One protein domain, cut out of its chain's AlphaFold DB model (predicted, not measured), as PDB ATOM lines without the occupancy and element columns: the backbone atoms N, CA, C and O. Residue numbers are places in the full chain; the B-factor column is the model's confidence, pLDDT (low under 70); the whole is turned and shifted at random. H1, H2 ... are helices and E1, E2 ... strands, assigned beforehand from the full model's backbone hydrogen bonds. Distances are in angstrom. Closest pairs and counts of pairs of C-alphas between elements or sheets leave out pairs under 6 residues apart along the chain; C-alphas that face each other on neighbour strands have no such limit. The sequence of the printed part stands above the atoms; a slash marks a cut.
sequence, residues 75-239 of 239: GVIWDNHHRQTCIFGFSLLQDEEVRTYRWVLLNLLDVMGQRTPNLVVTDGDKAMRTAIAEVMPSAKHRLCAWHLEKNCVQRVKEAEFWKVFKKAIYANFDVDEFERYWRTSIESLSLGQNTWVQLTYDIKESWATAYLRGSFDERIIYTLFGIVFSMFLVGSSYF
ATOM      1  N   GLY A  75      40.362 -12.876  -7.661       48.94
ATOM      2  CA  GLY A  75      39.872 -13.300  -6.347       48.94
ATOM      3  C   GLY A  75      39.134 -14.632  -6.436       48.94
ATOM      4  O   GLY A  75      38.392 -14.850  -7.391       48.94
ATOM      5  N   VAL A  76      39.324 -15.507  -5.441       50.59
ATOM      6  CA  VAL A  76      38.534 -16.734  -5.273       50.59
ATOM      7  C   VAL A  76      37.556 -16.546  -4.119       50.59
ATOM      8  O   VAL A  76      37.958 -16.512  -2.952       50.59
ATOM      9  N   ILE A  77      36.270 -16.425  -4.448       50.44
ATOM     10  CA  ILE A  77      35.197 -16.218  -3.467       50.44
ATOM     11  C   ILE A  77      34.341 -17.479  -3.355       50.44
ATOM     12  O   ILE A  77      34.000 -18.096  -4.365       50.44
ATOM     13  N   TRP A  78      33.981 -17.831  -2.124       51.81
ATOM     14  CA  TRP A  78      33.222 -19.021  -1.771       51.81
ATOM     15  C   TRP A  78      31.988 -18.694  -0.944       51.81
ATOM     16  O   TRP A  78      32.035 -17.780  -0.127       51.81
ATOM     17  N   ASP A  79      30.921 -19.472  -1.109       46.84
ATOM     18  CA  ASP A  79      29.791 -19.472  -0.181       46.84
ATOM     19  C   ASP A  79      29.876 -20.709   0.723       46.84
ATOM     20  O   ASP A  79      29.989 -21.833   0.230       46.84
ATOM     21  N   ASN A  80      29.927 -20.514   2.040       47.03
ATOM     22  CA  ASN A  80      29.982 -21.628   2.986       47.03
ATOM     23  C   ASN A  80      28.578 -22.224   3.231       47.03
ATOM     24  O   ASN A  80      27.563 -21.676   2.813       47.03
ATOM     25  N   HIS A  81      28.494 -23.328   3.983       45.81
ATOM     26  CA  HIS A  81      27.212 -23.953   4.362       45.81
ATOM     27  C   HIS A  81      26.225 -23.015   5.106       45.81
ATOM     28  O   HIS A  81      25.095 -23.412   5.371       45.81
ATOM     29  N   HIS A  82      26.630 -21.787   5.453       49.22
ATOM     30  CA  HIS A  82      25.821 -20.770   6.125       49.22
ATOM     31  C   HIS A  82      25.423 -19.592   5.219       49.22
ATOM     32  O   HIS A  82      24.951 -18.583   5.743       49.22
ATOM     33  N   ARG A  83      25.572 -19.704   3.890       52.47
ATOM     34  CA  ARG A  83      25.250 -18.625   2.933       52.47
ATOM     35  C   ARG A  83      26.102 -17.360   3.136       52.47
ATOM     36  O   ARG A  83      25.629 -16.239   2.935       52.47
ATOM     37  N   GLN A  84      27.335 -17.523   3.625       52.66
ATOM     38  CA  GLN A  84      28.283 -16.430   3.825       52.66
ATOM     39  C   GLN A  84      29.400 -16.457   2.786       52.66
ATOM     40  O   GLN A  84      30.167 -17.418   2.679       52.66
ATOM     41  N   THR A  85      29.557 -15.317   2.118       56.56
ATOM     42  CA  THR A  85      30.680 -15.005   1.242       56.56
ATOM     43  C   THR A  85      31.995 -14.977   2.025       56.56
ATOM     44  O   THR A  85      32.176 -14.158   2.926       56.56
ATOM     45  N   CYS A  86      32.947 -15.829   1.652       57.28
ATOM     46  CA  CYS A  86      34.285 -15.884   2.229       57.28
ATOM     47  C   CYS A  86      35.349 -15.880   1.125       57.28
ATOM     48  O   CYS A  86      35.254 -16.627   0.148       57.28
ATOM     49  N   ILE A  87      36.372 -15.038   1.275       63.38
ATOM     50  CA  ILE A  87      37.528 -15.005   0.373       63.38
ATOM     51  C   ILE A  87      38.567 -15.993   0.907       63.38
ATOM     52  O   ILE A  87      39.127 -15.780   1.981       63.38
ATOM     53  N   PHE A  88      38.837 -17.061   0.156       60.88
ATOM     54  CA  PHE A  88      39.814 -18.089   0.553       60.88
ATOM     55  C   PHE A  88      41.221 -17.825   0.020       60.88
ATOM     56  O   PHE A  88      42.198 -18.364   0.540       60.88
ATOM     57  N   GLY A  89      41.341 -16.990  -1.009       64.19
ATOM     58  CA  GLY A  89      42.627 -16.622  -1.568       64.19
ATOM     59  C   GLY A  89      42.500 -15.680  -2.752       64.19
ATOM     60  O   GLY A  89      41.420 -15.453  -3.297       64.19
ATOM     61  N   PHE A  90      43.646 -15.148  -3.147       69.31
ATOM     62  CA  PHE A  90      43.826 -14.389  -4.371       69.31
ATOM     63  C   PHE A  90      45.103 -14.880  -5.047       69.31
ATOM     64  O   PHE A  90      46.026 -15.350  -4.377       69.31
ATOM     65  N   SER A  91      45.151 -14.785  -6.371       67.88
ATOM     66  CA  SER A  91      46.367 -15.060  -7.130       67.88
ATOM     67  C   SER A  91      46.629 -13.925  -8.099       67.88
ATOM     68  O   SER A  91      45.724 -13.462  -8.789       67.88
ATOM     69  N   LEU A  92      47.894 -13.520  -8.176       69.38
ATOM     70  CA  LEU A  92      48.377 -12.716  -9.287       69.38
ATOM     71  C   LEU A  92      48.641 -13.655 -10.459       69.38
ATOM     72  O   LEU A  92      49.301 -14.687 -10.299       69.38
ATOM     73  N   LEU A  93      48.073 -13.319 -11.609       70.25
ATOM     74  CA  LEU A  93      48.228 -14.090 -12.831       70.25
ATOM     75  C   LEU A  93      49.242 -13.390 -13.716       70.25
ATOM     76  O   LEU A  93      49.259 -12.169 -13.817       70.25
ATOM     77  N   GLN A  94      50.101 -14.185 -14.336       70.94
ATOM     78  CA  GLN A  94      51.088 -13.685 -15.283       70.94
ATOM     79  C   GLN A  94      50.468 -13.429 -16.663       70.94
ATOM     80  O   GLN A  94      50.898 -12.549 -17.396       70.94
ATOM     81  N   ASP A  95      49.499 -14.262 -17.034       74.56
ATOM     82  CA  ASP A  95      48.778 -14.235 -18.297       74.56
ATOM     83  C   ASP A  95      47.406 -14.912 -18.110       74.56
ATOM     84  O   ASP A  95      47.198 -15.674 -17.161       74.56
ATOM     85  N   GLU A  96      46.469 -14.629 -19.016       80.56
ATOM     86  CA  GLU A  96      45.137 -15.252 -19.077       80.56
ATOM     87  C   GLU A  96      45.163 -16.512 -19.963       80.56
ATOM     88  O   GLU A  96      44.335 -16.713 -20.848       80.56
ATOM     89  N   GLU A  97      46.171 -17.369 -19.771       82.69
ATOM     90  CA  GLU A  97      46.292 -18.638 -20.494       82.69
ATOM     91  C   GLU A  97      45.840 -19.837 -19.649       82.69
ATOM     92  O   GLU A  97      45.914 -19.845 -18.416       82.69
ATOM     93  N   VAL A  98      45.470 -20.927 -20.335       86.12
ATOM     94  CA  VAL A  98      45.014 -22.188 -19.718       86.12
ATOM     95  C   VAL A  98      46.017 -22.687 -18.679       86.12
ATOM     96  O   VAL A  98      45.626 -23.056 -17.575       86.12
ATOM     97  N   ARG A  99      47.319 -22.638 -18.993       86.62
ATOM     98  CA  ARG A  99      48.397 -23.080 -18.091       86.62
ATOM     99  C   ARG A  99      48.379 -22.346 -16.747       86.62
ATOM    100  O   ARG A  99      48.605 -22.963 -15.706       86.62
ATOM    101  N   THR A 100      48.097 -21.045 -16.768       80.44
ATOM    102  CA  THR A 100      48.158 -20.176 -15.590       80.44
ATOM    103  C   THR A 100      46.920 -20.378 -14.733       80.44
ATOM    104  O   THR A 100      47.042 -20.616 -13.530       80.44
ATOM    105  N   TYR A 101      45.737 -20.424 -15.348       84.75
ATOM    106  CA  TYR A 101      44.506 -20.765 -14.637       84.75
ATOM    107  C   TYR A 101      44.549 -22.170 -14.045       84.75
ATOM    108  O   TYR A 101      44.227 -22.356 -12.873       84.75
ATOM    109  N   ARG A 102      45.037 -23.155 -14.801       88.44
ATOM    110  CA  ARG A 102      45.199 -24.533 -14.330       88.44
ATOM    111  C   ARG A 102      46.081 -24.611 -13.090       88.44
ATOM    112  O   ARG A 102      45.719 -25.275 -12.120       88.44
ATOM    113  N   TRP A 103      47.201 -23.890 -13.083       84.62
ATOM    114  CA  TRP A 103      48.066 -23.809 -11.909       84.62
ATOM    115  C   TRP A 103      47.328 -23.242 -10.690       84.62
ATOM    116  O   TRP A 103      47.435 -23.808  -9.599       84.62
ATOM    117  N   VAL A 104      46.543 -22.172 -10.851       83.38
ATOM    118  CA  VAL A 104      45.760 -21.597  -9.744       83.38
ATOM    119  C   VAL A 104      44.717 -22.582  -9.230       83.38
ATOM    120  O   VAL A 104      44.640 -22.802  -8.022       83.38
ATOM    121  N   LEU A 105      43.963 -23.224 -10.125       85.81
ATOM    122  CA  LEU A 105      42.928 -24.195  -9.763       85.81
ATOM    123  C   LEU A 105      43.520 -25.402  -9.017       85.81
ATOM    124  O   LEU A 105      42.965 -25.834  -8.008       85.81
ATOM    125  N   LEU A 106      44.683 -25.908  -9.443       87.00
ATOM    126  CA  LEU A 106      45.377 -27.002  -8.755       87.00
ATOM    127  C   LEU A 106      45.857 -26.604  -7.352       87.00
ATOM    128  O   LEU A 106      45.738 -27.396  -6.416       87.00
ATOM    129  N   ASN A 107      46.382 -25.386  -7.182       82.06
ATOM    130  CA  ASN A 107      46.767 -24.891  -5.856       82.06
ATOM    131  C   ASN A 107      45.543 -24.657  -4.965       82.06
ATOM    132  O   ASN A 107      45.597 -24.959  -3.774       82.06
ATOM    133  N   LEU A 108      44.433 -24.181  -5.535       80.06
ATOM    134  CA  LEU A 108      43.176 -24.038  -4.814       80.06
ATOM    135  C   LEU A 108      42.685 -25.401  -4.307       80.06
ATOM    136  O   LEU A 108      42.459 -25.554  -3.108       80.06
ATOM    137  N   LEU A 109      42.604 -26.415  -5.175       81.00
ATOM    138  CA  LEU A 109      42.236 -27.778  -4.775       81.00
ATOM    139  C   LEU A 109      43.164 -28.333  -3.696       81.00
ATOM    140  O   LEU A 109      42.709 -28.997  -2.770       81.00
ATOM    141  N   ASP A 110      44.461 -28.056  -3.781       84.38
ATOM    142  CA  ASP A 110      45.427 -28.487  -2.776       84.38
ATOM    143  C   ASP A 110      45.156 -27.891  -1.391       84.38
ATOM    144  O   ASP A 110      45.154 -28.616  -0.393       84.38
ATOM    145  N   VAL A 111      44.838 -26.597  -1.325       76.94
ATOM    146  CA  VAL A 111      44.427 -25.943  -0.074       76.94
ATOM    147  C   VAL A 111      43.089 -26.496   0.428       76.94
ATOM    148  O   VAL A 111      42.927 -26.683   1.633       76.94
ATOM    149  N   MET A 112      42.174 -26.845  -0.480       73.56
ATOM    150  CA  MET A 112      40.872 -27.454  -0.167       73.56
ATOM    151  C   MET A 112      40.944 -28.959   0.145       73.56
ATOM    152  O   MET A 112      39.913 -29.611   0.312       73.56
ATOM    153  N   GLY A 113      42.145 -29.541   0.233       79.25
ATOM    154  CA  GLY A 113      42.315 -30.960   0.547       79.25
ATOM    155  C   GLY A 113      41.801 -31.885  -0.558       79.25
ATOM    156  O   GLY A 113      41.254 -32.944  -0.267       79.25
ATOM    157  N   GLN A 114      41.960 -31.469  -1.815       83.12
ATOM    158  CA  GLN A 114      41.518 -32.167  -3.027       83.12
ATOM    159  C   GLN A 114      39.997 -32.349  -3.130       83.12
ATOM    160  O   GLN A 114      39.520 -33.179  -3.900       83.12
ATOM    161  N   ARG A 115      39.220 -31.570  -2.370       79.00
ATOM    162  CA  ARG A 115      37.764 -31.528  -2.510       79.00
ATOM    163  C   ARG A 115      37.401 -30.607  -3.662       79.00
ATOM    164  O   ARG A 115      37.765 -29.435  -3.639       79.00
ATOM    165  N   THR A 116      36.703 -31.137  -4.657       77.12
ATOM    166  CA  THR A 116      36.235 -30.351  -5.796       77.12
ATOM    167  C   THR A 116      34.916 -29.648  -5.462       77.12
ATOM    168  O   THR A 116      34.078 -30.203  -4.746       77.12
ATOM    169  N   PRO A 117      34.721 -28.415  -5.950       76.94
ATOM    170  CA  PRO A 117      33.443 -27.735  -5.879       76.94
ATOM    171  C   PRO A 117      32.417 -28.438  -6.776       76.94
ATOM    172  O   PRO A 117      32.755 -28.963  -7.836       76.94
ATOM    173  N   ASN A 118      31.144 -28.385  -6.387       75.62
ATOM    174  CA  ASN A 118      30.049 -28.828  -7.257       75.62
ATOM    175  C   ASN A 118      29.770 -27.808  -8.373       75.62
ATOM    176  O   ASN A 118      29.286 -28.177  -9.443       75.62
ATOM    177  N   LEU A 119      30.077 -26.530  -8.123       76.25
ATOM    178  CA  LEU A 119      29.817 -25.424  -9.033       76.25
ATOM    179  C   LEU A 119      30.972 -24.416  -9.031       76.25
ATOM    180  O   LEU A 119      31.385 -23.913  -7.985       76.25
ATOM    181  N   VAL A 120      31.426 -24.043 -10.222       80.44
ATOM    182  CA  VAL A 120      32.390 -22.962 -10.439       80.44
ATOM    183  C   VAL A 120      31.714 -21.857 -11.232       80.44
ATOM    184  O   VAL A 120      31.108 -22.115 -12.273       80.44
ATOM    185  N   VAL A 121      31.820 -20.625 -10.743       80.44
ATOM    186  CA  VAL A 121      31.224 -19.450 -11.372       80.44
ATOM    187  C   VAL A 121      32.337 -18.549 -11.905       80.44
ATOM    188  O   VAL A 121      33.202 -18.126 -11.145       80.44
ATOM    189  N   THR A 122      32.344 -18.229 -13.195       85.31
ATOM    190  CA  THR A 122      33.364 -17.326 -13.772       85.31
ATOM    191  C   THR A 122      32.746 -16.330 -14.741       85.31
ATOM    192  O   THR A 122      31.580 -16.448 -15.105       85.31
ATOM    193  N   ASP A 123      33.502 -15.326 -15.166       81.69
ATOM    194  CA  ASP A 123      33.094 -14.376 -16.214       81.69
ATOM    195  C   ASP A 123      32.915 -15.003 -17.612       81.69
ATOM    196  O   ASP A 123      32.329 -14.385 -18.500       81.69
ATOM    197  N   GLY A 124      33.351 -16.253 -17.792       79.81
ATOM    198  CA  GLY A 124      33.208 -17.011 -19.026       79.81
ATOM    199  C   GLY A 124      34.446 -17.055 -19.907       79.81
ATOM    200  O   GLY A 124      34.312 -17.586 -21.016       79.81
ATOM    201  N   ASP A 125      35.602 -16.574 -19.430       84.38
ATOM    202  CA  ASP A 125      36.863 -16.661 -20.165       84.38
ATOM    203  C   ASP A 125      37.125 -18.082 -20.706       84.38
ATOM    204  O   ASP A 125      36.892 -19.102 -20.040       84.38
ATOM    205  N   LYS A 126      37.583 -18.153 -21.960       87.69
ATOM    206  CA  LYS A 126      37.749 -19.414 -22.690       87.69
ATOM    207  C   LYS A 126      38.882 -20.247 -22.099       87.69
ATOM    208  O   LYS A 126      38.752 -21.473 -22.003       87.69
ATOM    209  N   ALA A 127      39.982 -19.605 -21.715       85.88
ATOM    210  CA  ALA A 127      41.123 -20.292 -21.137       85.88
ATOM    211  C   ALA A 127      40.797 -20.817 -19.729       85.88
ATOM    212  O   ALA A 127      41.076 -21.979 -19.435       85.88
ATOM    213  N   MET A 128      40.111 -20.023 -18.904       87.12
ATOM    214  CA  MET A 128      39.615 -20.435 -17.591       87.12
ATOM    215  C   MET A 128      38.624 -21.595 -17.706       87.12
ATOM    216  O   MET A 128      38.749 -22.582 -16.986       87.12
ATOM    217  N   ARG A 129      37.666 -21.530 -18.641       87.19
ATOM    218  CA  ARG A 129      36.706 -22.624 -18.874       87.19
ATOM    219  C   ARG A 129      37.412 -23.931 -19.231       87.19
ATOM    220  O   ARG A 129      37.045 -24.986 -18.718       87.19
ATOM    221  N   THR A 130      38.433 -23.848 -20.079       91.38
ATOM    222  CA  THR A 130      39.245 -25.006 -20.476       91.38
ATOM    223  C   THR A 130      39.994 -25.568 -19.266       91.38
ATOM    224  O   THR A 130      39.909 -26.759 -18.987       91.38
ATOM    225  N   ALA A 131      40.626 -24.703 -18.469       90.12
ATOM    226  CA  ALA A 131      41.327 -25.105 -17.253       90.12
ATOM    227  C   ALA A 131      40.393 -25.734 -16.199       90.12
ATOM    228  O   ALA A 131      40.771 -26.706 -15.547       90.12
ATOM    229  N   ILE A 132      39.164 -25.228 -16.039       87.94
ATOM    230  CA  ILE A 132      38.154 -25.820 -15.146       87.94
ATOM    231  C   ILE A 132      37.775 -27.222 -15.616       87.94
ATOM    232  O   ILE A 132      37.747 -28.133 -14.795       87.94
ATOM    233  N   ALA A 133      37.528 -27.407 -16.915       91.38
ATOM    234  CA  ALA A 133      37.194 -28.716 -17.470       91.38
ATOM    235  C   ALA A 133      38.327 -29.739 -17.270       91.38
ATOM    236  O   ALA A 133      38.056 -30.914 -17.037       91.38
ATOM    237  N   GLU A 134      39.588 -29.298 -17.306       93.00
ATOM    238  CA  GLU A 134      40.749 -30.156 -17.042       93.00
ATOM    239  C   GLU A 134      40.931 -30.486 -15.551       93.00
ATOM    240  O   GLU A 134      41.242 -31.625 -15.203       93.00
ATOM    241  N   VAL A 135      40.777 -29.501 -14.659       89.31
ATOM    242  CA  VAL A 135      41.114 -29.648 -13.230       89.31
ATOM    243  C   VAL A 135      39.940 -30.165 -12.398       89.31
ATOM    244  O   VAL A 135      40.138 -30.870 -11.410       89.31
ATOM    245  N   MET A 136      38.711 -29.810 -12.771       87.06
ATOM    246  CA  MET A 136      37.480 -30.126 -12.043       87.06
ATOM    247  C   MET A 136      36.369 -30.545 -13.022       87.06
ATOM    248  O   MET A 136      35.332 -29.886 -13.081       87.06
ATOM    249  N   PRO A 137      36.536 -31.653 -13.772       90.06
ATOM    250  CA  PRO A 137      35.590 -32.068 -14.817       90.06
ATOM    251  C   PRO A 137      34.179 -32.369 -14.293       90.06
ATOM    252  O   PRO A 137      33.211 -32.304 -15.044       90.06
ATOM    253  N   SER A 138      34.047 -32.705 -13.006       85.12
ATOM    254  CA  SER A 138      32.755 -32.949 -12.358       85.12
ATOM    255  C   SER A 138      32.040 -31.669 -11.920       85.12
ATOM    256  O   SER A 138      30.860 -31.725 -11.577       85.12
ATOM    257  N   ALA A 139      32.745 -30.535 -11.859       83.00
ATOM    258  CA  ALA A 139      32.172 -29.278 -11.413       83.00
ATOM    259  C   ALA A 139      31.343 -28.657 -12.536       83.00
ATOM    260  O   ALA A 139      31.801 -28.512 -13.670       83.00
ATOM    261  N   LYS A 140      30.121 -28.238 -12.215       81.31
ATOM    262  CA  LYS A 140      29.288 -27.501 -13.164       81.31
ATOM    263  C   LYS A 140      29.835 -26.090 -13.324       81.31
ATOM    264  O   LYS A 140      30.117 -25.411 -12.338       81.31
ATOM    265  N   HIS A 141      29.973 -25.637 -14.564       82.69
ATOM    266  CA  HIS A 141      30.405 -24.275 -14.859       82.69
ATOM    267  C   HIS A 141      29.193 -23.369 -15.075       82.69
ATOM    268  O   HIS A 141      28.305 -23.691 -15.861       82.69
ATOM    269  N   ARG A 142      29.164 -22.236 -14.373       85.56
ATOM    270  CA  ARG A 142      28.138 -21.199 -14.505       85.56
ATOM    271  C   ARG A 142      28.792 -19.855 -14.804       85.56
ATOM    272  O   ARG A 142      29.838 -19.518 -14.258       85.56
ATOM    273  N   LEU A 143      28.151 -19.051 -15.636       85.94
ATOM    274  CA  LEU A 143      28.571 -17.678 -15.872       85.94
ATOM    275  C   LEU A 143      28.123 -16.763 -14.734       85.94
ATOM    276  O   LEU A 143      27.011 -16.859 -14.210       85.94
ATOM    277  N   CYS A 144      29.005 -15.848 -14.358       83.94
ATOM    278  CA  CYS A 144      28.756 -14.849 -13.342       83.94
ATOM    279  C   CYS A 144      27.665 -13.888 -13.823       83.94
ATOM    280  O   CYS A 144      27.857 -13.140 -14.783       83.94
ATOM    281  N   ALA A 145      26.532 -13.884 -13.123       85.00
ATOM    282  CA  ALA A 145      25.387 -13.057 -13.477       85.00
ATOM    283  C   ALA A 145      25.731 -11.560 -13.512       85.00
ATOM    284  O   ALA A 145      25.314 -10.865 -14.429       85.00
ATOM    285  N   TRP A 146      26.583 -11.081 -12.599       83.12
ATOM    286  CA  TRP A 146      27.040  -9.690 -12.608       83.12
ATOM    287  C   TRP A 146      27.794  -9.321 -13.894       83.12
ATOM    288  O   TRP A 146      27.515  -8.288 -14.502       83.12
ATOM    289  N   HIS A 147      28.713 -10.181 -14.350       83.56
ATOM    290  CA  HIS A 147      29.437  -9.958 -15.605       83.56
ATOM    291  C   HIS A 147      28.491  -9.999 -16.807       83.56
ATOM    292  O   HIS A 147      28.628  -9.188 -17.721       83.56
ATOM    293  N   LEU A 148      27.497 -10.890 -16.794       88.69
ATOM    294  CA  LEU A 148      26.459 -10.937 -17.821       88.69
ATOM    295  C   LEU A 148      25.601  -9.668 -17.838       88.69
ATOM    296  O   LEU A 148      25.372  -9.114 -18.910       88.69
ATOM    297  N   GLU A 149      25.169  -9.170 -16.679       87.69
ATOM    298  CA  GLU A 149      24.417  -7.917 -16.561       87.69
ATOM    299  C   GLU A 149      25.249  -6.720 -17.049       87.69
ATOM    300  O   GLU A 149      24.756  -5.898 -17.823       87.69
ATOM    301  N   LYS A 150      26.534  -6.653 -16.680       87.00
ATOM    302  CA  LYS A 150      27.462  -5.622 -17.165       87.00
ATOM    303  C   LYS A 150      27.638  -5.690 -18.684       87.00
ATOM    304  O   LYS A 150      27.545  -4.664 -19.358       87.00
ATOM    305  N   ASN A 151      27.840  -6.889 -19.230       88.94
ATOM    306  CA  ASN A 151      27.964  -7.105 -20.671       88.94
ATOM    307  C   ASN A 151      26.670  -6.742 -21.408       88.94
ATOM    308  O   ASN A 151      26.740  -6.117 -22.461       88.94
ATOM    309  N   CYS A 152      25.503  -7.054 -20.841       90.69
ATOM    310  CA  CYS A 152      24.203  -6.670 -21.387       90.69
ATOM    311  C   CYS A 152      24.112  -5.152 -21.570       90.69
ATOM    312  O   CYS A 152      23.835  -4.685 -22.670       90.69
ATOM    313  N   VAL A 153      24.415  -4.382 -20.518       88.94
ATOM    314  CA  VAL A 153      24.369  -2.909 -20.555       88.94
ATOM    315  C   VAL A 153      25.367  -2.333 -21.567       88.94
ATOM    316  O   VAL A 153      25.080  -1.342 -22.230       88.94
ATOM    317  N   GLN A 154      26.540  -2.952 -21.719       89.19
ATOM    318  CA  GLN A 154      27.566  -2.483 -22.657       89.19
ATOM    319  C   GLN A 154      27.269  -2.837 -24.122       89.19
ATOM    320  O   GLN A 154      27.673  -2.104 -25.025       89.19
ATOM    321  N   ARG A 155      26.623  -3.980 -24.377       90.38
ATOM    322  CA  ARG A 155      26.462  -4.557 -25.725       90.38
ATOM    323  C   ARG A 155      25.088  -4.300 -26.329       90.38
ATOM    324  O   ARG A 155      24.965  -4.295 -27.553       90.38
ATOM    325  N   VAL A 156      24.071  -4.073 -25.502       88.81
ATOM    326  CA  VAL A 156      22.693  -3.859 -25.942       88.81
ATOM    327  C   VAL A 156      22.255  -2.458 -25.536       88.81
ATOM    328  O   VAL A 156      22.150  -2.141 -24.359       88.81
ATOM    329  N   LYS A 157      21.986  -1.607 -26.532       83.19
ATOM    330  CA  LYS A 157      21.585  -0.202 -26.334       83.19
ATOM    331  C   LYS A 157      20.085  -0.027 -26.034       83.19
ATOM    332  O   LYS A 157      19.587   1.091 -26.095       83.19
ATOM    333  N   GLU A 158      19.386  -1.119 -25.735       88.12
ATOM    334  CA  GLU A 158      17.957  -1.139 -25.413       88.12
ATOM    335  C   GLU A 158      17.775  -1.165 -23.891       88.12
ATOM    336  O   GLU A 158      18.142  -2.139 -23.229       88.12
ATOM    337  N   ALA A 159      17.230  -0.088 -23.326       85.81
ATOM    338  CA  ALA A 159      17.175   0.115 -21.878       85.81
ATOM    339  C   ALA A 159      16.255  -0.899 -21.181       85.81
ATOM    340  O   ALA A 159      16.555  -1.369 -20.079       85.81
ATOM    341  N   GLU A 160      15.158  -1.281 -21.838       91.00
ATOM    342  CA  GLU A 160      14.204  -2.241 -21.279       91.00
ATOM    343  C   GLU A 160      14.731  -3.681 -21.328       91.00
ATOM    344  O   GLU A 160      14.342  -4.524 -20.511       91.00
ATOM    345  N   PHE A 161      15.693  -3.961 -22.212       93.19
ATOM    346  CA  PHE A 161      16.261  -5.294 -22.343       93.19
ATOM    347  C   PHE A 161      17.016  -5.741 -21.090       93.19
ATOM    348  O   PHE A 161      16.931  -6.909 -20.728       93.19
ATOM    349  N   TRP A 162      17.685  -4.840 -20.362       92.19
ATOM    350  CA  TRP A 162      18.344  -5.215 -19.104       92.19
ATOM    351  C   TRP A 162      17.353  -5.803 -18.087       92.19
ATOM    352  O   TRP A 162      17.670  -6.796 -17.430       92.19
ATOM    353  N   LYS A 163      16.131  -5.257 -17.986       93.31
ATOM    354  CA  LYS A 163      15.092  -5.791 -17.084       93.31
ATOM    355  C   LYS A 163      14.650  -7.182 -17.527       93.31
ATOM    356  O   LYS A 163      14.514  -8.076 -16.690       93.31
ATOM    357  N   VAL A 164      14.465  -7.360 -18.837       94.81
ATOM    358  CA  VAL A 164      14.131  -8.656 -19.438       94.81
ATOM    359  C   VAL A 164      15.216  -9.684 -19.144       94.81
ATOM    360  O   VAL A 164      14.946 -10.772 -18.638       94.81
ATOM    361  N   PHE A 165      16.461  -9.313 -19.415       94.94
ATOM    362  CA  PHE A 165      17.623 -10.167 -19.265       94.94
ATOM    363  C   PHE A 165      17.851 -10.550 -17.801       94.94
ATOM    364  O   PHE A 165      18.013 -11.726 -17.481       94.94
ATOM    365  N   LYS A 166      17.747  -9.586 -16.882       91.88
ATOM    366  CA  LYS A 166      17.817  -9.834 -15.439       91.88
ATOM    367  C   LYS A 166      16.738 -10.812 -14.983       91.88
ATOM    368  O   LYS A 166      17.032 -11.748 -14.239       91.88
ATOM    369  N   LYS A 167      15.497 -10.648 -15.449       93.06
ATOM    370  CA  LYS A 167      14.424 -11.601 -15.145       93.06
ATOM    371  C   LYS A 167      14.729 -12.984 -15.724       93.06
ATOM    372  O   LYS A 167      14.566 -13.962 -15.010       93.06
ATOM    373  N   ALA A 168      15.241 -13.075 -16.950       94.69
ATOM    374  CA  ALA A 168      15.644 -14.344 -17.559       94.69
ATOM    375  C   ALA A 168      16.755 -15.067 -16.767       94.69
ATOM    376  O   ALA A 168      16.741 -16.293 -16.677       94.69
ATOM    377  N   ILE A 169      17.698 -14.331 -16.163       89.81
ATOM    378  CA  ILE A 169      18.769 -14.917 -15.340       89.81
ATOM    379  C   ILE A 169      18.208 -15.525 -14.048       89.81
ATOM    380  O   ILE A 169      18.538 -16.667 -13.723       89.81
ATOM    381  N   TYR A 170      17.413 -14.763 -13.291       86.69
ATOM    382  CA  TYR A 170      17.098 -15.087 -11.890       86.69
ATOM    383  C   TYR A 170      15.700 -15.661 -11.656       86.69
ATOM    384  O   TYR A 170      15.470 -16.248 -10.599       86.69
ATOM    385  N   ALA A 171      14.754 -15.470 -12.576       88.75
ATOM    386  CA  ALA A 171      13.400 -15.961 -12.367       88.75
ATOM    387  C   ALA A 171      13.389 -17.490 -12.269       88.75
ATOM    388  O   ALA A 171      14.086 -18.196 -13.002       88.75
ATOM    389  N   ASN A 172      12.560 -17.990 -11.358       86.75
ATOM    390  CA  ASN A 172      12.337 -19.413 -11.162       86.75
ATOM    391  C   ASN A 172      11.352 -19.953 -12.208       86.75
ATOM    392  O   ASN A 172      10.248 -20.365 -11.865       86.75
ATOM    393  N   PHE A 173      11.741 -19.878 -13.478       91.19
ATOM    394  CA  PHE A 173      10.991 -20.467 -14.579       91.19
ATOM    395  C   PHE A 173      11.257 -21.969 -14.672       91.19
ATOM    396  O   PHE A 173      12.355 -22.441 -14.348       91.19
ATOM    397  N   ASP A 174      10.279 -22.725 -15.159       93.44
ATOM    398  CA  ASP A 174      10.602 -23.964 -15.863       93.44
ATOM    399  C   ASP A 174      11.216 -23.671 -17.251       93.44
ATOM    400  O   ASP A 174      11.332 -22.520 -17.685       93.44
ATOM    401  N   VAL A 175      11.692 -24.715 -17.931       94.62
ATOM    402  CA  VAL A 175      12.350 -24.561 -19.238       94.62
ATOM    403  C   VAL A 175      11.382 -23.981 -20.277       94.62
ATOM    404  O   VAL A 175      11.758 -23.073 -21.016       94.62
ATOM    405  N   ASP A 176      10.128 -24.430 -20.301       96.25
ATOM    406  CA  ASP A 176       9.138 -23.998 -21.293       96.25
ATOM    407  C   ASP A 176       8.687 -22.545 -21.068       96.25
ATOM    408  O   ASP A 176       8.478 -21.783 -22.019       96.25
ATOM    409  N   GLU A 177       8.551 -22.138 -19.807       96.56
ATOM    410  CA  GLU A 177       8.293 -20.769 -19.372       96.56
ATOM    411  C   GLU A 177       9.441 -19.843 -19.762       96.56
ATOM    412  O   GLU A 177       9.186 -18.765 -20.305       96.56
ATOM    413  N   PHE A 178      10.692 -20.264 -19.537       96.88
ATOM    414  CA  PHE A 178      11.867 -19.502 -19.952       96.88
ATOM    415  C   PHE A 178      11.879 -19.298 -21.468       96.88
ATOM    416  O   PHE A 178      12.030 -18.167 -21.931       96.88
ATOM    417  N   GLU A 179      11.685 -20.367 -22.242       97.81
ATOM    418  CA  GLU A 179      11.723 -20.320 -23.706       97.81
ATOM    419  C   GLU A 179      10.652 -19.391 -24.281       97.81
ATOM    420  O   GLU A 179      10.914 -18.578 -25.174       97.81
ATOM    421  N   ARG A 180       9.438 -19.461 -23.728       97.94
ATOM    422  CA  ARG A 180       8.339 -18.573 -24.111       97.94
ATOM    423  C   ARG A 180       8.635 -17.127 -23.729       97.94
ATOM    424  O   ARG A 180       8.488 -16.236 -24.563       97.94
ATOM    425  N   TYR A 181       9.078 -16.899 -22.493       97.69
ATOM    426  CA  TYR A 181       9.412 -15.573 -21.983       97.69
ATOM    427  C   TYR A 181      10.511 -14.901 -22.811       97.69
ATOM    428  O   TYR A 181      10.361 -13.742 -23.212       97.69
ATOM    429  N   TRP A 182      11.592 -15.628 -23.096       97.38
ATOM    430  CA  TRP A 182      12.706 -15.135 -23.893       97.38
ATOM    431  C   TRP A 182      12.243 -14.764 -25.300       97.38
ATOM    432  O   TRP A 182      12.403 -13.613 -25.704       97.38
ATOM    433  N   ARG A 183      11.590 -15.695 -26.011       97.12
ATOM    434  CA  ARG A 183      11.109 -15.479 -27.384       97.12
ATOM    435  C   ARG A 183      10.229 -14.236 -27.496       97.12
ATOM    436  O   ARG A 183      10.550 -13.339 -28.271       97.12
ATOM    437  N   THR A 184       9.180 -14.147 -26.676       97.19
ATOM    438  CA  THR A 184       8.252 -13.007 -26.696       97.19
ATOM    439  C   THR A 184       8.966 -11.690 -26.392       97.19
ATOM    440  O   THR A 184       8.676 -10.671 -27.019       97.19
ATOM    441  N   SER A 185       9.934 -11.693 -25.472       96.31
ATOM    442  CA  SER A 185      10.669 -10.475 -25.127       96.31
ATOM    443  C   SER A 185      11.591 -10.016 -26.262       96.31
ATOM    444  O   SER A 185      11.608  -8.828 -26.588       96.31
ATOM    445  N   ILE A 186      12.312 -10.941 -26.906       96.19
ATOM    446  CA  ILE A 186      13.192 -10.634 -28.045       96.19
ATOM    447  C   ILE A 186      12.395 -10.125 -29.251       96.19
ATOM    448  O   ILE A 186      12.832  -9.174 -29.902       96.19
ATOM    449  N   GLU A 187      11.225 -10.710 -29.520       95.69
ATOM    450  CA  GLU A 187      10.302 -10.244 -30.562       95.69
ATOM    451  C   GLU A 187       9.782  -8.835 -30.255       95.69
ATOM    452  O   GLU A 187       9.894  -7.946 -31.098       95.69
ATOM    453  N   SER A 188       9.295  -8.593 -29.032       95.50
ATOM    454  CA  SER A 188       8.740  -7.286 -28.645       95.50
ATOM    455  C   SER A 188       9.759  -6.144 -28.699       95.50
ATOM    456  O   SER A 188       9.399  -5.013 -29.014       95.50
ATOM    457  N   LEU A 189      11.033  -6.444 -28.430       94.38
ATOM    458  CA  LEU A 189      12.125  -5.471 -28.438       94.38
ATOM    459  C   LEU A 189      12.859  -5.426 -29.787       94.38
ATOM    460  O   LEU A 189      13.840  -4.703 -29.926       94.38
ATOM    461  N   SER A 190      12.413  -6.199 -30.787       93.69
ATOM    462  CA  SER A 190      13.059  -6.303 -32.106       93.69
ATOM    463  C   SER A 190      14.556  -6.661 -32.040       93.69
ATOM    464  O   SER A 190      15.355  -6.249 -32.879       93.69
ATOM    465  N   LEU A 191      14.953  -7.470 -31.051       94.06
ATOM    466  CA  LEU A 191      16.352  -7.850 -30.805       94.06
ATOM    467  C   LEU A 191      16.765  -9.152 -31.501       94.06
ATOM    468  O   LEU A 191      17.882  -9.626 -31.304       94.06
ATOM    469  N   GLY A 192      15.896  -9.723 -32.340       91.50
ATOM    470  CA  GLY A 192      16.124 -11.018 -32.988       91.50
ATOM    471  C   GLY A 192      17.373 -11.087 -33.871       91.50
ATOM    472  O   GLY A 192      17.888 -12.178 -34.081       91.50
ATOM    473  N   GLN A 193      17.882  -9.946 -34.351       92.56
ATOM    474  CA  GLN A 193      19.106  -9.848 -35.165       92.56
ATOM    475  C   GLN A 193      20.332  -9.364 -34.373       92.56
ATOM    476  O   GLN A 193      21.409  -9.180 -34.938       92.56
ATOM    477  N   ASN A 194      20.200  -9.126 -33.064       94.06
ATOM    478  CA  ASN A 194      21.330  -8.703 -32.248       94.06
ATOM    479  C   ASN A 194      22.255  -9.902 -31.976       94.06
ATOM    480  O   ASN A 194      21.903 -10.818 -31.235       94.06
ATOM    481  N   THR A 195      23.464  -9.867 -32.540       94.56
ATOM    482  CA  THR A 195      24.440 -10.964 -32.439       94.56
ATOM    483  C   THR A 195      24.783 -11.327 -30.996       94.56
ATOM    484  O   THR A 195      24.936 -12.502 -30.678       94.56
ATOM    485  N   TRP A 196      24.891 -10.344 -30.096       94.06
ATOM    486  CA  TRP A 196      25.211 -10.630 -28.697       94.06
ATOM    487  C   TRP A 196      24.056 -11.354 -27.996       94.06
ATOM    488  O   TRP A 196      24.299 -12.300 -27.250       94.06
ATOM    489  N   VAL A 197      22.809 -10.961 -28.270       95.12
ATOM    490  CA  VAL A 197      21.609 -11.624 -27.731       95.12
ATOM    491  C   VAL A 197      21.518 -13.072 -28.220       95.12
ATOM    492  O   VAL A 197      21.271 -13.961 -27.409       95.12
ATOM    493  N   GLN A 198      21.773 -13.315 -29.509       95.50
ATOM    494  CA  GLN A 198      21.793 -14.663 -30.093       95.50
ATOM    495  C   GLN A 198      22.870 -15.545 -29.444       95.50
ATOM    496  O   GLN A 198      22.550 -16.581 -28.869       95.50
ATOM    497  N   LEU A 199      24.125 -15.079 -29.421       94.38
ATOM    498  CA  LEU A 199      25.239 -15.824 -28.821       94.38
ATOM    499  C   LEU A 199      25.032 -16.088 -27.323       94.38
ATOM    500  O   LEU A 199      25.428 -17.131 -26.807       94.38
ATOM    501  N   THR A 200      24.414 -15.145 -26.609       94.50
ATOM    502  CA  THR A 200      24.101 -15.308 -25.184       94.50
ATOM    503  C   THR A 200      23.001 -16.349 -24.974       94.50
ATOM    504  O   THR A 200      23.075 -17.138 -24.032       94.50
ATOM    505  N   TYR A 201      22.002 -16.391 -25.854       96.12
ATOM    506  CA  TYR A 201      20.953 -17.406 -25.825       96.12
ATOM    507  C   TYR A 201      21.486 -18.815 -26.136       96.12
ATOM    508  O   TYR A 201      21.079 -19.776 -25.480       96.12
ATOM    509  N   ASP A 202      22.442 -18.949 -27.057       95.81
ATOM    510  CA  ASP A 202      23.055 -20.246 -27.390       95.81
ATOM    511  C   ASP A 202      23.707 -20.915 -26.172       95.81
ATOM    512  O   ASP A 202      23.728 -22.139 -26.057       95.81
ATOM    513  N   ILE A 203      24.173 -20.112 -25.213       93.44
ATOM    514  CA  ILE A 203      24.803 -20.574 -23.972       93.44
ATOM    515  C   ILE A 203      23.877 -20.487 -22.745       93.44
ATOM    516  O   ILE A 203      24.374 -20.510 -21.616       93.44
ATOM    517  N   LYS A 204      22.549 -20.397 -22.927       94.69
ATOM    518  CA  LYS A 204      21.538 -20.254 -21.848       94.69
ATOM    519  C   LYS A 204      21.668 -21.244 -20.696       94.69
ATOM    520  O   LYS A 204      21.488 -20.864 -19.541       94.69
ATOM    521  N   GLU A 205      22.082 -22.472 -20.985       91.75
ATOM    522  CA  GLU A 205      22.301 -23.519 -19.982       91.75
ATOM    523  C   GLU A 205      23.386 -23.160 -18.960       91.75
ATOM    524  O   GLU A 205      23.375 -23.658 -17.839       91.75
ATOM    525  N   SER A 206      24.304 -22.256 -19.314       89.00
ATOM    526  CA  SER A 206      25.398 -21.821 -18.441       89.00
ATOM    527  C   SER A 206      25.044 -20.635 -17.536       89.00
ATOM    528  O   SER A 206      25.865 -20.255 -16.702       89.00
ATOM    529  N   TRP A 207      23.856 -20.028 -17.654       91.31
ATOM    530  CA  TRP A 207      23.519 -18.823 -16.879       91.31
ATOM    531  C   TRP A 207      22.076 -18.713 -16.393       91.31
ATOM    532  O   TRP A 207      21.851 -18.143 -15.321       91.31
ATOM    533  N   ALA A 208      21.111 -19.252 -17.137       91.62
ATOM    534  CA  ALA A 208      19.702 -19.150 -16.796       91.62
ATOM    535  C   ALA A 208      19.348 -20.110 -15.655       91.62
ATOM    536  O   ALA A 208      19.612 -21.314 -15.722       91.62
ATOM    537  N   THR A 209      18.699 -19.590 -14.610       87.81
ATOM    538  CA  THR A 209      18.296 -20.398 -13.446       87.81
ATOM    539  C   THR A 209      17.370 -21.554 -13.840       87.81
ATOM    540  O   THR A 209      17.492 -22.638 -13.270       87.81
ATOM    541  N   ALA A 210      16.531 -21.369 -14.865       90.75
ATOM    542  CA  ALA A 210      15.639 -22.400 -15.402       90.75
ATOM    543  C   ALA A 210      16.373 -23.692 -15.810       90.75
ATOM    544  O   ALA A 210      15.918 -24.791 -15.502       90.75
ATOM    545  N   TYR A 211      17.547 -23.562 -16.434       88.44
ATOM    546  CA  TYR A 211      18.354 -24.687 -16.921       88.44
ATOM    547  C   TYR A 211      19.313 -25.250 -15.874       88.44
ATOM    548  O   TYR A 211      19.746 -26.397 -15.954       88.44
ATOM    549  N   LEU A 212      19.641 -24.450 -14.864       81.06
ATOM    550  CA  LEU A 212      20.523 -24.855 -13.776       81.06
ATOM    551  C   LEU A 212      19.746 -25.506 -12.614       81.06
ATOM    552  O   LEU A 212      20.341 -25.960 -11.635       81.06
ATOM    553  N   ARG A 213      18.416 -25.591 -12.706       70.06
ATOM    554  CA  ARG A 213      17.553 -26.207 -11.692       70.06
ATOM    555  C   ARG A 213      17.949 -27.668 -11.430       70.06
ATOM    556  O   ARG A 213      18.333 -28.398 -12.335       70.06
ATOM    557  N   GLY A 214      17.922 -28.086 -10.160       62.16
ATOM    558  CA  GLY A 214      18.337 -29.436  -9.738       62.16
ATOM    559  C   GLY A 214      19.850 -29.695  -9.792       62.16
ATOM    560  O   GLY A 214      20.312 -30.751  -9.376       62.16
ATOM    561  N   SER A 215      20.642 -28.727 -10.263       56.62
ATOM    562  CA  SER A 215      22.106 -28.794 -10.255       56.62
ATOM    563  C   SER A 215      22.741 -28.298  -8.959       56.62
ATOM    564  O   SER A 215      23.936 -28.498  -8.754       56.62
ATOM    565  N   PHE A 216      21.950 -27.642  -8.115       54.16
ATOM    566  CA  PHE A 216      22.372 -27.022  -6.872       54.16
ATOM    567  C   PHE A 216      21.877 -27.871  -5.699       54.16
ATOM    568  O   PHE A 216      20.740 -27.731  -5.260       54.16
ATOM    569  N   ASP A 217      22.719 -28.790  -5.235       43.12
ATOM    570  CA  ASP A 217      22.520 -29.499  -3.969       43.12
ATOM    571  C   ASP A 217      22.931 -28.563  -2.827       43.12
ATOM    572  O   ASP A 217      24.051 -28.063  -2.867       43.12
ATOM    573  N   GLU A 218      22.068 -28.331  -1.830       38.09
ATOM    574  CA  GLU A 218      22.171 -27.334  -0.736       38.09
ATOM    575  C   GLU A 218      23.485 -27.366   0.077       38.09
ATOM    576  O   GLU A 218      23.763 -26.468   0.869       38.09
ATOM    577  N   ARG A 219      24.355 -28.346  -0.174       38.25
ATOM    578  CA  ARG A 219      25.759 -28.408   0.267       38.25
ATOM    579  C   ARG A 219      26.690 -27.526  -0.583       38.25
ATOM    580  O   ARG A 219      27.845 -27.887  -0.813       38.25
ATOM    581  N   ILE A 220      26.174 -26.420  -1.122       45.38
ATOM    582  CA  ILE A 220      26.801 -25.734  -2.251       45.38
ATOM    583  C   ILE A 220      28.090 -25.057  -1.822       45.38
ATOM    584  O   ILE A 220      28.164 -24.283  -0.876       45.38
ATOM    585  N   ILE A 221      29.087 -25.347  -2.627       47.38
ATOM    586  CA  ILE A 221      30.380 -24.731  -2.659       47.38
ATOM    587  C   ILE A 221      30.395 -23.922  -3.965       47.38
ATOM    588  O   ILE A 221      30.272 -24.510  -5.042       47.38
ATOM    589  N   TYR A 222      30.511 -22.599  -3.882       52.31
ATOM    590  CA  TYR A 222      30.702 -21.739  -5.053       52.31
ATOM    591  C   TYR A 222      32.178 -21.389  -5.154       52.31
ATOM    592  O   TYR A 222      32.835 -21.166  -4.148       52.31
ATOM    593  N   THR A 223      32.725 -21.324  -6.358       47.56
ATOM    594  CA  THR A 223      34.044 -20.726  -6.572       47.56
ATOM    595  C   THR A 223      33.890 -19.653  -7.629       47.56
ATOM    596  O   THR A 223      33.791 -19.970  -8.811       47.56
ATOM    597  N   LEU A 224      33.786 -18.396  -7.202       50.00
ATOM    598  CA  LEU A 224      33.805 -17.249  -8.103       50.00
ATOM    599  C   LEU A 224      35.259 -16.938  -8.437       50.00
ATOM    600  O   LEU A 224      35.999 -16.532  -7.545       50.00
ATOM    601  N   PHE A 225      35.646 -17.119  -9.697       47.97
ATOM    602  CA  PHE A 225      36.864 -16.524 -10.238       47.97
ATOM    603  C   PHE A 225      36.463 -15.266 -10.988       47.97
ATOM    604  O   PHE A 225      35.908 -15.327 -12.084       47.97
ATOM    605  N   GLY A 226      36.692 -14.128 -10.351       43.06
ATOM    606  CA  GLY A 226      36.503 -12.823 -10.953       43.06
ATOM    607  C   GLY A 226      37.646 -11.938 -10.512       43.06
ATOM    608  O   GLY A 226      38.018 -11.931  -9.335       43.06
ATOM    609  N   ILE A 227      38.209 -11.208 -11.465       36.94
ATOM    610  CA  ILE A 227      39.035 -10.050 -11.173       36.94
ATOM    611  C   ILE A 227      38.264  -9.189 -10.154       36.94
ATOM    612  O   ILE A 227      37.119  -8.805 -10.386       36.94
ATOM    613  N   VAL A 228      38.849  -9.017  -8.971       32.38
ATOM    614  CA  VAL A 228      38.296  -8.376  -7.781       32.38
ATOM    615  C   VAL A 228      37.691  -7.034  -8.174       32.38
ATOM    616  O   VAL A 228      38.416  -6.169  -8.636       32.38
ATOM    617  N   PHE A 229      36.374  -6.880  -8.000       25.73
ATOM    618  CA  PHE A 229      35.723  -5.743  -7.330       25.73
ATOM    619  C   PHE A 229      34.188  -5.906  -7.348       25.73
ATOM    620  O   PHE A 229      33.503  -5.580  -8.312       25.73
ATOM    621  N   SER A 230      33.627  -6.426  -6.257       24.97
ATOM    622  CA  SER A 230      32.565  -5.779  -5.468       24.97
ATOM    623  C   SER A 230      31.915  -6.816  -4.555       24.97
ATOM    624  O   SER A 230      31.101  -7.650  -4.939       24.97
ATOM    625  N   MET A 231      32.309  -6.748  -3.290       23.94
ATOM    626  CA  MET A 231      31.551  -7.310  -2.192       23.94
ATOM    627  C   MET A 231      30.279  -6.460  -2.053       23.94
ATOM    628  O   MET A 231      30.278  -5.460  -1.347       23.94
ATOM    629  N   PHE A 232      29.209  -6.827  -2.756       21.66
ATOM    630  CA  PHE A 232      27.854  -6.557  -2.286       21.66
ATOM    631  C   PHE A 232      27.135  -7.890  -2.133       21.66
ATOM    632  O   PHE A 232      26.865  -8.619  -3.083       21.66
ATOM    633  N   LEU A 233      26.908  -8.193  -0.864       22.88
ATOM    634  CA  LEU A 233      26.074  -9.246  -0.328       22.88
ATOM    635  C   LEU A 233      24.746  -9.309  -1.099       22.88
ATOM    636  O   LEU A 233      23.935  -8.392  -0.987       22.88
ATOM    637  N   VAL A 234      24.464 -10.414  -1.793       25.00
ATOM    638  CA  VAL A 234      23.066 -10.844  -1.934       25.00
ATOM    639  C   VAL A 234      22.724 -11.571  -0.642       25.00
ATOM    640  O   VAL A 234      22.712 -12.795  -0.557       25.00
ATOM    641  N   GLY A 235      22.493 -10.778   0.402       24.09
ATOM    642  CA  GLY A 235      21.640 -11.202   1.494       24.09
ATOM    643  C   GLY A 235      20.213 -11.219   0.967       24.09
ATOM    644  O   GLY A 235      19.515 -10.215   1.047       24.09
ATOM    645  N   SER A 236      19.772 -12.346   0.412       23.88
ATOM    646  CA  SER A 236      18.339 -12.630   0.349       23.88
ATOM    647  C   SER A 236      17.935 -13.222   1.693       23.88
ATOM    648  O   SER A 236      17.855 -14.436   1.874       23.88
ATOM    649  N   SER A 237      17.730 -12.323   2.655       23.98
ATOM    650  CA  SER A 237      16.861 -12.583   3.793       23.98
ATOM    651  C   SER A 237      15.448 -12.751   3.244       23.98
ATOM    652  O   SER A 237      14.928 -11.857   2.583       23.98
ATOM    653  N   TYR A 238      14.855 -13.913   3.490       24.61
ATOM    654  CA  TYR A 238      13.427 -14.118   3.315       24.61
ATOM    655  C   TYR A 238      12.680 -13.263   4.348       24.61
ATOM    656  O   TYR A 238      12.868 -13.460   5.547       24.61
ATOM    657  N   PHE A 239      11.860 -12.337   3.860       29.30
ATOM    658  CA  PHE A 239      10.491 -12.087   4.309       29.30
ATOM    659  C   PHE A 239       9.651 -11.802   3.064       29.30
ATOM    660  O   PHE A 239      10.179 -11.117   2.157       29.30
TER     661      PHE A 239
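Overview. This is residues 75 to 239 of the 239 residues of the protein "Protein FAR1-RELATED SEQUENCE" of Arachis hypogaea (UniProt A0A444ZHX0). The model has two lobes: one is a strongly twisted sheet of five strands with H1 and H2 packed on one face, and the other is made of helices H3 to H7. In the helical lobe H3, H4 and H5 lie side by side, each folding back along the one before, with H6 near H3; the chain enters from E4 and returns through H7 to E5. The printed part has 165 residues, with seven named helices and five named strands in the order E1 E2 H1 E3 H2 E4 H3 H4 H5 H6 H7 E5. The sheet, in the order E2 E1 E5 E3 E4, is mixed, and the class is mixed, helices and strands. The whole is compact, with a radius of gyration of the C-alphas of 16.8 A, and spans 50 by 40 by 27 A.

Along the chain. The strands are E1, residues 75 to 79, from C-alpha 75 at (39.872, -13.300, -6.347); E2, residues 85 to 91, 17.8 A long; E3, residues 119 to 122; E4, residues 140 to 143; and E5, residues 222 to 227, 15.6 A long, ending with C-alpha 227 at (39.035, -10.050, -11.173). The helices are H1, residues 98 to 111, 20.0 A; H2, residues 126 to 135; H3, residues 145 to 155; H4, residues 159 to 170, 18.2 A; H5, residues 175 to 188, 20.0 A, from C-alpha 175 at (12.350, -24.561, -19.238); H6, residues 195 to 202; and H7, residues 209 to 212.

Arrangement. E2 and E1, a hairpin, are antiparallel, with N 78 and O 86 at 2.9 A. E1 and E5 are antiparallel, with N 224 and O 77 at 2.9 A. E5 and E3 are parallel, with N 121 and O 223 at 2.8 A; E3 and E4 are parallel, with N 120 and O 140 at 2.8 A. E3, H2, E4 form a strand-helix-strand unit, two parallel neighbour strands with a helix between; E2, H1, E3 form a split one, with E1 and E5 between its strands. Both crossovers are right-handed. H1, at a height over the sheet of 9.5 A, and H2, at 9.6 A, lie on the same face. They touch, closest at the C-alphas of Val 98 and Ala 127, 4.6 A. H3 only grazes the sheet, with residues 145 to 147. The hub H4 touches H3, closest at the C-alphas of Cys 152 and Trp 162, 6.5 A, at a shallow tilt of 22 degrees, opposite ways. With residues 164 to 168 alone H4 touches H5, closest at the C-alphas of Ala 168 and Phe 178, 6.8 A. H3 and H4, and H4 and H5, are helical hairpins. H6 is close to H3 but not clearly touching, at 6.9 A between the C-alphas of Arg 155 and Trp 196. H7 only just touches H4 and H5, with 3 pairs of C-alphas within 8 A each. H1, H2, H3, H5 and H6 have every O i to N i+4 pair within hydrogen-bond range, H4 has 7 of 8, and H7 is too short for one.

Size, cuts and confidence. The two C-alphas farthest apart, those of Gly 113 and Ser 188, are 50.4 A apart. The printed part has no cut and no long link. Residues 228 to 239 hold no named element. Residues 75 to 92 and 214 to 239 are under 70 in pLDDT; the mean of the printed part is 76.5.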